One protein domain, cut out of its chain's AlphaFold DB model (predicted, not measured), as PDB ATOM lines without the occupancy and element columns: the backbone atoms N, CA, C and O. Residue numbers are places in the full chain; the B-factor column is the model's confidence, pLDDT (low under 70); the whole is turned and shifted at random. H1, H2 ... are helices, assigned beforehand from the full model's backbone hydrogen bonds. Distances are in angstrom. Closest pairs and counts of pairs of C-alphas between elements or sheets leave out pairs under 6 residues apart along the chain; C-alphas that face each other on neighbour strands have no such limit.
ATOM      1  N   ALA A   4     -11.924  17.607 -29.421       79.62
ATOM      2  CA  ALA A   4     -12.964  17.023 -30.266       79.62
ATOM      3  C   ALA A   4     -12.560  16.949 -31.751       79.62
ATOM      4  O   ALA A   4     -12.907  15.996 -32.444       79.62
ATOM      5  N   LYS A   5     -11.757  17.902 -32.252       82.88
ATOM      6  CA  LYS A   5     -11.255  17.868 -33.641       82.88
ATOM      7  C   LYS A   5     -10.215  16.779 -33.898       82.88
ATOM      8  O   LYS A   5      -9.932  16.487 -35.055       82.88
ATOM      9  N   LEU A   6      -9.664  16.171 -32.848       80.88
ATOM     10  CA  LEU A   6      -8.726  15.052 -32.959       80.88
ATOM     11  C   LEU A   6      -9.433  13.704 -33.202       80.88
ATOM     12  O   LEU A   6      -8.760  12.684 -33.314       80.88
ATOM     13  N   GLY A   7     -10.771  13.688 -33.294       84.06
ATOM     14  CA  GLY A   7     -11.549  12.472 -33.551       84.06
ATOM     15  C   GLY A   7     -11.656  11.534 -32.345       84.06
ATOM     16  O   GLY A   7     -11.998  10.367 -32.515       84.06
ATOM     17  N   LEU A   8     -11.350  12.024 -31.139       88.56
ATOM     18  CA  LEU A   8     -11.556  11.282 -29.895       88.56
ATOM     19  C   LEU A   8     -13.042  11.298 -29.517       88.56
ATOM     20  O   LEU A   8     -13.714  12.313 -29.688       88.56
ATOM     21  N   LEU A   9     -13.526  10.196 -28.942       91.56
ATOM     22  CA  LEU A   9     -14.850  10.154 -28.323       91.56
ATOM     23  C   LEU A   9     -14.870  10.964 -27.018       91.56
ATOM     24  O   LEU A   9     -13.862  11.044 -26.311       91.56
ATOM     25  N   ASP A  10     -16.041  11.495 -26.664       91.81
ATOM     26  CA  ASP A  10     -16.253  12.311 -25.458       91.81
ATOM     27  C   ASP A  10     -15.787  11.612 -24.172       91.81
ATOM     28  O   ASP A  10     -15.205  12.234 -23.284       91.81
ATOM     29  N   GLU A  11     -15.965  10.295 -24.082       93.06
ATOM     30  CA  GLU A  11     -15.494   9.502 -22.945       93.06
ATOM     31  C   GLU A  11     -13.963   9.484 -22.821       93.06
ATOM     32  O   GLU A  11     -13.423   9.610 -21.721       93.06
ATOM     33  N   VAL A  12     -13.242   9.428 -23.944       94.06
ATOM     34  CA  VAL A  12     -11.775   9.493 -23.969       94.06
ATOM     35  C   VAL A  12     -11.316  10.916 -23.647       94.06
ATOM     36  O   VAL A  12     -10.356  11.100 -22.896       94.06
ATOM     37  N   ILE A  13     -12.031  11.934 -24.140       93.94
ATOM     38  CA  ILE A  13     -11.783  13.344 -23.802       93.94
ATOM     39  C   ILE A  13     -11.914  13.560 -22.287       93.94
ATOM     40  O   ILE A  13     -11.027  14.168 -21.684       93.94
ATOM     41  N   ASN A  14     -12.944  12.997 -21.647       94.44
ATOM     42  CA  ASN A  14     -13.125  13.070 -20.195       94.44
ATOM     43  C   ASN A  14     -11.940  12.457 -19.432       94.44
ATOM     44  O   ASN A  14     -11.468  13.043 -18.454       94.44
ATOM     45  N   ILE A  15     -11.396  11.329 -19.903       94.38
ATOM     46  CA  ILE A  15     -10.194  10.722 -19.311       94.38
ATOM     47  C   ILE A  15      -8.956  11.611 -19.500       94.38
ATOM     48  O   ILE A  15      -8.165  11.758 -18.565       94.38
ATOM     49  N   VAL A  16      -8.779  12.243 -20.665       92.25
ATOM     50  CA  VAL A  16      -7.672  13.190 -20.910       92.25
ATOM     51  C   VAL A  16      -7.754  14.390 -19.961       92.25
ATOM     52  O   VAL A  16      -6.733  14.800 -19.394       92.25
ATOM     53  N   LEU A  17      -8.954  14.940 -19.760       91.88
ATOM     54  CA  LEU A  17      -9.185  16.047 -18.831       91.88
ATOM     55  C   LEU A  17      -8.878  15.629 -17.392       91.88
ATOM     56  O   LEU A  17      -8.090  16.298 -16.722       91.88
ATOM     57  N   LEU A  18      -9.410  14.485 -16.953       91.81
ATOM     58  CA  LEU A  18      -9.147  13.929 -15.626       91.81
ATOM     59  C   LEU A  18      -7.647  13.703 -15.394       91.81
ATOM     60  O   LEU A  18      -7.118  14.065 -14.344       91.81
ATOM     61  N   LEU A  19      -6.936  13.134 -16.370       91.06
ATOM     62  CA  LEU A  19      -5.495  12.904 -16.265       91.06
ATOM     63  C   LEU A  19      -4.711  14.220 -16.197       91.06
ATOM     64  O   LEU A  19      -3.720  14.306 -15.474       91.06
ATOM     65  N   THR A  20      -5.143  15.238 -16.943       91.31
ATOM     66  CA  THR A  20      -4.504  16.559 -16.945       91.31
ATOM     67  C   THR A  20      -4.688  17.266 -15.609       91.31
ATOM     68  O   THR A  20      -3.716  17.797 -15.078       91.31
ATOM     69  N   LEU A  21      -5.899  17.226 -15.050       90.75
ATOM     70  CA  LEU A  21      -6.203  17.791 -13.735       90.75
ATOM     71  C   LEU A  21      -5.461  17.047 -12.619       90.75
ATOM     72  O   LEU A  21      -4.904  17.679 -11.741       90.75
ATOM     73  N   ASN A  22      -5.350  15.719 -12.691       89.19
ATOM     74  CA  ASN A  22      -4.579  14.947 -11.706       89.19
ATOM     75  C   ASN A  22      -3.058  15.139 -11.819       89.19
ATOM     76  O   ASN A  22      -2.313  14.720 -10.933       89.19
ATOM     77  N   LYS A  23      -2.552  15.705 -12.921       85.38
ATOM     78  CA  LYS A  23      -1.106  15.871 -13.123       85.38
ATOM     79  C   LYS A  23      -0.530  17.043 -12.324       85.38
ATOM     80  O   LYS A  23       0.672  17.039 -12.051       85.38
ATOM     81  N   VAL A  24      -1.348  18.041 -12.003       77.56
ATOM     82  CA  VAL A  24      -0.957  19.273 -11.308       77.56
ATOM     83  C   VAL A  24      -2.025  19.555 -10.255       77.56
ATOM     84  O   VAL A  24      -3.191  19.570 -10.614       77.56
ATOM     85  N   ASP A  25      -1.652  19.831  -9.001       76.81
ATOM     86  CA  ASP A  25      -2.590  20.246  -7.937       76.81
ATOM     87  C   ASP A  25      -3.142  21.661  -8.199       76.81
ATOM     88  O   ASP A  25      -2.877  22.627  -7.485       76.81
ATOM     89  N   SER A  26      -3.870  21.825  -9.299       81.38
ATOM     90  CA  SER A  26      -4.494  23.078  -9.683       81.38
ATOM     91  C   SER A  26      -5.782  22.808 -10.440       81.38
ATOM     92  O   SER A  26      -5.843  21.928 -11.293       81.38
ATOM     93  N   ALA A  27      -6.785  23.648 -10.203       79.38
ATOM     94  CA  ALA A  27      -8.018  23.643 -10.984       79.38
ATOM     95  C   ALA A  27      -7.831  24.193 -12.416       79.38
ATOM     96  O   ALA A  27      -8.761  24.160 -13.218       79.38
ATOM     97  N   ASN A  28      -6.641  24.712 -12.746       85.75
ATOM     98  CA  ASN A  28      -6.327  25.233 -14.071       85.75
ATOM     99  C   ASN A  28      -5.878  24.104 -14.999       85.75
ATOM    100  O   ASN A  28      -4.933  23.367 -14.714       85.75
ATOM    101  N   LEU A  29      -6.528  24.004 -16.154       86.38
ATOM    102  CA  LEU A  29      -6.222  22.969 -17.127       86.38
ATOM    103  C   LEU A  29      -4.943  23.312 -17.906       86.38
ATOM    104  O   LEU A  29      -4.853  24.348 -18.566       86.38
ATOM    105  N   ASN A  30      -3.950  22.420 -17.877       90.19
ATOM    106  CA  ASN A  30      -2.732  22.592 -18.667       90.19
ATOM    107  C   ASN A  30      -2.965  22.177 -20.125       90.19
ATOM    108  O   ASN A  30      -2.959  20.987 -20.453       90.19
ATOM    109  N   GLU A  31      -3.112  23.166 -21.012       90.00
ATOM    110  CA  GLU A  31      -3.505  22.887 -22.392       90.00
ATOM    111  C   GLU A  31      -2.492  22.099 -23.204       90.00
ATOM    112  O   GLU A  31      -2.846  21.168 -23.930       90.00
ATOM    113  N   LYS A  32      -1.214  22.400 -23.006       90.75
ATOM    114  CA  LYS A  32      -0.132  21.695 -23.688       90.75
ATOM    115  C   LYS A  32      -0.082  20.227 -23.271       90.75
ATOM    116  O   LYS A  32       0.164  19.361 -24.109       90.75
ATOM    117  N   TYR A  33      -0.315  19.942 -21.989       91.12
ATOM    118  CA  TYR A  33      -0.307  18.570 -21.488       91.12
ATOM    119  C   TYR A  33      -1.510  17.768 -21.995       91.12
ATOM    120  O   TYR A  33      -1.317  16.668 -22.509       91.12
ATOM    121  N   ALA A  34      -2.719  18.334 -21.928       91.94
ATOM    122  CA  ALA A  34      -3.923  17.675 -22.433       91.94
ATOM    123  C   ALA A  34      -3.807  17.342 -23.925       91.94
ATOM    124  O   ALA A  34      -4.073  16.211 -24.325       91.94
ATOM    125  N   LEU A  35      -3.332  18.290 -24.744       92.62
ATOM    126  CA  LEU A  35      -3.115  18.062 -26.174       92.62
ATOM    127  C   LEU A  35      -2.073  16.973 -26.432       92.62
ATOM    128  O   LEU A  35      -2.252  16.166 -27.338       92.62
ATOM    129  N   LYS A  36      -0.993  16.914 -25.646       91.62
ATOM    130  CA  LYS A  36      -0.000  15.840 -25.774       91.62
ATOM    131  C   LYS A  36      -0.641  14.469 -25.553       91.62
ATOM    132  O   LYS A  36      -0.482  13.588 -26.389       91.62
ATOM    133  N   VAL A  37      -1.371  14.305 -24.452       91.62
ATOM    134  CA  VAL A  37      -2.022  13.028 -24.122       91.62
ATOM    135  C   VAL A  37      -3.077  12.668 -25.170       91.62
ATOM    136  O   VAL A  37      -3.138  11.524 -25.606       91.62
ATOM    137  N   ALA A  38      -3.872  13.641 -25.614       92.88
ATOM    138  CA  ALA A  38      -4.879  13.417 -26.644       92.88
ATOM    139  C   ALA A  38      -4.264  12.977 -27.977       92.88
ATOM    140  O   ALA A  38      -4.781  12.061 -28.605       92.88
ATOM    141  N   ASN A  39      -3.138  13.573 -28.380       93.06
ATOM    142  CA  ASN A  39      -2.401  13.134 -29.564       93.06
ATOM    143  C   ASN A  39      -1.840  11.714 -29.393       93.06
ATOM    144  O   ASN A  39      -1.936  10.913 -30.321       93.06
ATOM    145  N   ASP A  40      -1.306  11.375 -28.214       91.88
ATOM    146  CA  ASP A  40      -0.820  10.018 -27.926       91.88
ATOM    147  C   ASP A  40      -1.955   8.981 -28.031       91.88
ATOM    148  O   ASP A  40      -1.740   7.883 -28.549       91.88
ATOM    149  N   PHE A  41      -3.161   9.316 -27.564       93.31
ATOM    150  CA  PHE A  41      -4.350   8.464 -27.679       93.31
ATOM    151  C   PHE A  41      -4.885   8.383 -29.109       93.31
ATOM    152  O   PHE A  41      -5.187   7.281 -29.568       93.31
ATOM    153  N   ALA A  42      -4.923   9.503 -29.837       91.62
ATOM    154  CA  ALA A  42      -5.285   9.527 -31.253       91.62
ATOM    155  C   ALA A  42      -4.353   8.627 -32.078       91.62
ATOM    156  O   ALA A  42      -4.813   7.823 -32.887       91.62
ATOM    157  N   TYR A  43      -3.041   8.709 -31.831       91.19
ATOM    158  CA  TYR A  43      -2.043   7.888 -32.516       91.19
ATOM    159  C   TYR A  43      -2.217   6.394 -32.222       91.19
ATOM    160  O   TYR A  43      -2.107   5.558 -33.118       91.19
ATOM    161  N   GLN A  44      -2.531   6.059 -30.970       90.44
ATOM    162  CA  GLN A  44      -2.800   4.687 -30.538       90.44
ATOM    163  C   GLN A  44      -4.191   4.183 -30.939       90.44
ATOM    164  O   GLN A  44      -4.482   3.016 -30.700       90.44
ATOM    165  N   LYS A  45      -5.017   5.029 -31.575       92.50
ATOM    166  CA  LYS A  45      -6.403   4.734 -31.958       92.50
ATOM    167  C   LYS A  45      -7.258   4.274 -30.776       92.50
ATOM    168  O   LYS A  45      -8.085   3.385 -30.933       92.50
ATOM    169  N   VAL A  46      -7.055   4.891 -29.614       90.69
ATOM    170  CA  VAL A  46      -7.849   4.606 -28.416       90.69
ATOM    171  C   VAL A  46      -9.277   5.089 -28.647       90.69
ATOM    172  O   VAL A  46      -9.495   6.288 -28.839       90.69
ATOM    173  N   THR A  47     -10.237   4.168 -28.628       91.50
ATOM    174  CA  THR A  47     -11.652   4.477 -28.901       91.50
ATOM    175  C   THR A  47     -12.563   4.307 -27.696       91.50
ATOM    176  O   THR A  47     -13.733   4.661 -27.805       91.50
ATOM    177  N   SER A  48     -12.056   3.828 -26.555       94.44
ATOM    178  CA  SER A  48     -12.850   3.789 -25.328       94.44
ATOM    179  C   SER A  48     -12.118   4.266 -24.077       94.44
ATOM    180  O   SER A  48     -10.882   4.305 -24.007       94.44
ATOM    181  N   ALA A  49     -12.899   4.655 -23.068       92.44
ATOM    182  CA  ALA A  49     -12.375   5.085 -21.775       92.44
ATOM    183  C   ALA A  49     -11.597   3.970 -21.053       92.44
ATOM    184  O   ALA A  49     -10.555   4.238 -20.447       92.44
ATOM    185  N   GLU A  50     -12.055   2.721 -21.132       92.12
ATOM    186  CA  GLU A  50     -11.370   1.571 -20.536       92.12
ATOM    187  C   GLU A  50      -9.982   1.379 -21.148       92.12
ATOM    188  O   GLU A  50      -8.992   1.225 -20.425       92.12
ATOM    189  N   GLU A  51      -9.896   1.449 -22.477       93.19
ATOM    190  CA  GLU A  51      -8.628   1.343 -23.192       93.19
ATOM    191  C   GLU A  51      -7.682   2.493 -22.810       93.19
ATOM    192  O   GLU A  51      -6.507   2.258 -22.513       93.19
ATOM    193  N   ALA A  52      -8.196   3.722 -22.706       93.00
ATOM    194  CA  ALA A  52      -7.415   4.875 -22.260       93.00
ATOM    195  C   ALA A  52      -6.809   4.656 -20.860       93.00
ATOM    196  O   ALA A  52      -5.627   4.940 -20.630       93.00
ATOM    197  N   VAL A  53      -7.587   4.107 -19.922       92.62
ATOM    198  CA  VAL A  53      -7.117   3.796 -18.562       92.62
ATOM    199  C   VAL A  53      -6.038   2.710 -18.579       92.62
ATOM    200  O   VAL A  53      -5.042   2.835 -17.858       92.62
ATOM    201  N   LEU A  54      -6.186   1.676 -19.412       93.88
ATOM    202  CA  LEU A  54      -5.160   0.643 -19.583       93.88
ATOM    203  C   LEU A  54      -3.851   1.244 -20.108       93.88
ATOM    204  O   LEU A  54      -2.803   1.031 -19.494       93.88
ATOM    205  N   LYS A  55      -3.907   2.094 -21.141       91.12
ATOM    206  CA  LYS A  55      -2.722   2.791 -21.676       91.12
ATOM    207  C   LYS A  55      -2.033   3.675 -20.645       91.12
ATOM    208  O   LYS A  55      -0.802   3.726 -20.583       91.12
ATOM    209  N   ILE A  56      -2.798   4.360 -19.794       90.69
ATOM    210  CA  ILE A  56      -2.235   5.161 -18.697       90.69
ATOM    211  C   ILE A  56      -1.485   4.268 -17.701       90.69
ATOM    212  O   ILE A  56      -0.376   4.618 -17.284       90.69
ATOM    213  N   ARG A  57      -2.066   3.121 -17.328       90.25
ATOM    214  CA  ARG A  57      -1.439   2.161 -16.407       90.25
ATOM    215  C   ARG A  57      -0.161   1.574 -16.998       90.25
ATOM    216  O   ARG A  57       0.864   1.609 -16.320       90.25
ATOM    217  N   GLU A  58      -0.201   1.118 -18.250       88.94
ATOM    218  CA  GLU A  58       0.972   0.616 -18.983       88.94
ATOM    219  C   GLU A  58       2.097   1.659 -18.995       88.94
ATOM    220  O   GLU A  58       3.220   1.373 -18.582       88.94
ATOM    221  N   ARG A  59       1.788   2.908 -19.367       85.88
ATOM    222  CA  ARG A  59       2.758   4.014 -19.391       85.88
ATOM    223  C   ARG A  59       3.383   4.280 -18.021       85.88
ATOM    224  O   ARG A  59       4.585   4.551 -17.937       85.88
ATOM    225  N   ASN A  60       2.587   4.243 -16.955       85.00
ATOM    226  CA  ASN A  60       3.083   4.461 -15.597       85.00
ATOM    227  C   ASN A  60       4.004   3.315 -15.149       85.00
ATOM    228  O   ASN A  60       5.076   3.587 -14.611       85.00
ATOM    229  N   GLN A  61       3.652   2.062 -15.453       82.88
ATOM    230  CA  GLN A  61       4.505   0.897 -15.179       82.88
ATOM    231  C   GLN A  61       5.808   0.946 -15.985       82.88
ATOM    232  O   GLN A  61       6.889   0.717 -15.449       82.88
ATOM    233  N   GLN A  62       5.738   1.329 -17.261       77.81
ATOM    234  CA  GLN A  62       6.908   1.422 -18.133       77.81
ATOM    235  C   GLN A  62       7.843   2.582 -17.757       77.81
ATOM    236  O   GLN A  62       9.052   2.520 -17.974       77.81
ATOM    237  N   SER A  63       7.298   3.640 -17.150       69.81
ATOM    238  CA  SER A  63       8.098   4.717 -16.554       69.81
ATOM    239  C   SER A  63       8.814   4.268 -15.275       69.81
ATOM    240  O   SER A  63       9.871   4.810 -14.972       69.81
ATOM    241  N   GLN A  64       8.274   3.279 -14.554       66.31
ATOM    242  CA  GLN A  64       8.927   2.661 -13.393       66.31
ATOM    243  C   GLN A  64       9.946   1.583 -13.788       66.31
ATOM    244  O   GLN A  64      10.921   1.383 -13.072       66.31
ATOM    245  N   SER A  65       9.746   0.901 -14.922       62.84
ATOM    246  CA  SER A  65      10.637  -0.168 -15.393       62.84
ATOM    247  C   SER A  65      11.762   0.302 -16.314       62.84
ATOM    248  O   SER A  65      12.702  -0.455 -16.556       62.84
ATOM    249  N   ARG A  66      11.719   1.543 -16.826       56.84
ATOM    250  CA  ARG A  66      12.881   2.133 -17.500       56.84
ATOM    251  C   ARG A  66      14.005   2.277 -16.473       56.84
ATOM    252  O   ARG A  66      13.833   3.057 -15.537       56.84
TER     253      ARG A  66
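Overview. This is residues 4 to 66 of the 115 residues of a protein of Streptococcus gordonii (UniProt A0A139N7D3). The longest helix, H3, begins packed on the first part of H1 and runs out as an arm, its residues 57 to 65 sticking out from the body together with residue 66. The body is mainly H1 and H2, packed on each other at a slant and running opposite ways, with the start of H3 at H1. The printed part has 63 residues with three named helices, H1, H2 and H3 in that order along the chain, and no named strand, and its class is all helix. The whole is compact, with a radius of gyration of the C-alphas of 11.5 A, and the C-alphas span 33 by 28 by 17 A.

Along the chain. Find C-alpha 49 at (-12.375, 5.085, -21.775); from there H3, residues 49 to 65, runs 24.5 A to C-alpha 65 at (10.637, -0.168, -15.393), and x rises along the way. Then look at C-alpha 10 at (-16.253, 12.311, -25.458), where H1, residues 10 to 23, begins; it is 19.9 A long. H2, residues 31 to 43, begins at C-alpha 31 at (-3.505, 22.887, -22.392) and runs 18.2 A, with y falling to 7.888 at C-alpha 43.

Arrangement. Start at H3 and look for H1: they touch, with the C-alphas of Val 12 and Ala 49 the closest at 5.0 A. H3 touches H1 with residues 49 to 53 alone, and H1 touches H3 with residues 11 to 15 alone. The two run the same way at a shallow tilt of 34 degrees, only just short of steep. From H1, go on to H2: they touch, with the C-alphas of Thr 20 and Ala 34 the closest at 5.6 A. H2 touches H1 with residues 33 to 38 alone, and the two run opposite ways at a steep tilt of 46 degrees. H2 and H3 are close but not clearly touching; their closest C-alphas, those of Phe 41 and Ala 52, are 7.2 A apart, and their lines are about perpendicular at 77 degrees. In H1, H2 and H3 you will find every O i to N i+4 pair within hydrogen-bond range.

Size, cuts and confidence. The two C-alphas farthest apart are those of Lys 5 and Ser 65, at 33.7 A. Residues 57 to 66, of which 57 to 65 belong to H3, stand free; without them the body has 53 residues and spans 28 by 21 by 16 A. The printed part has no cut. The link from H2 to H3, 5 residues, is tight, and that from H1 to H2, 7 residues, is short. The mean pLDDT of the printed part is 87.8; look at the last lines for the low confidence, under 70 at residues 63 to 66.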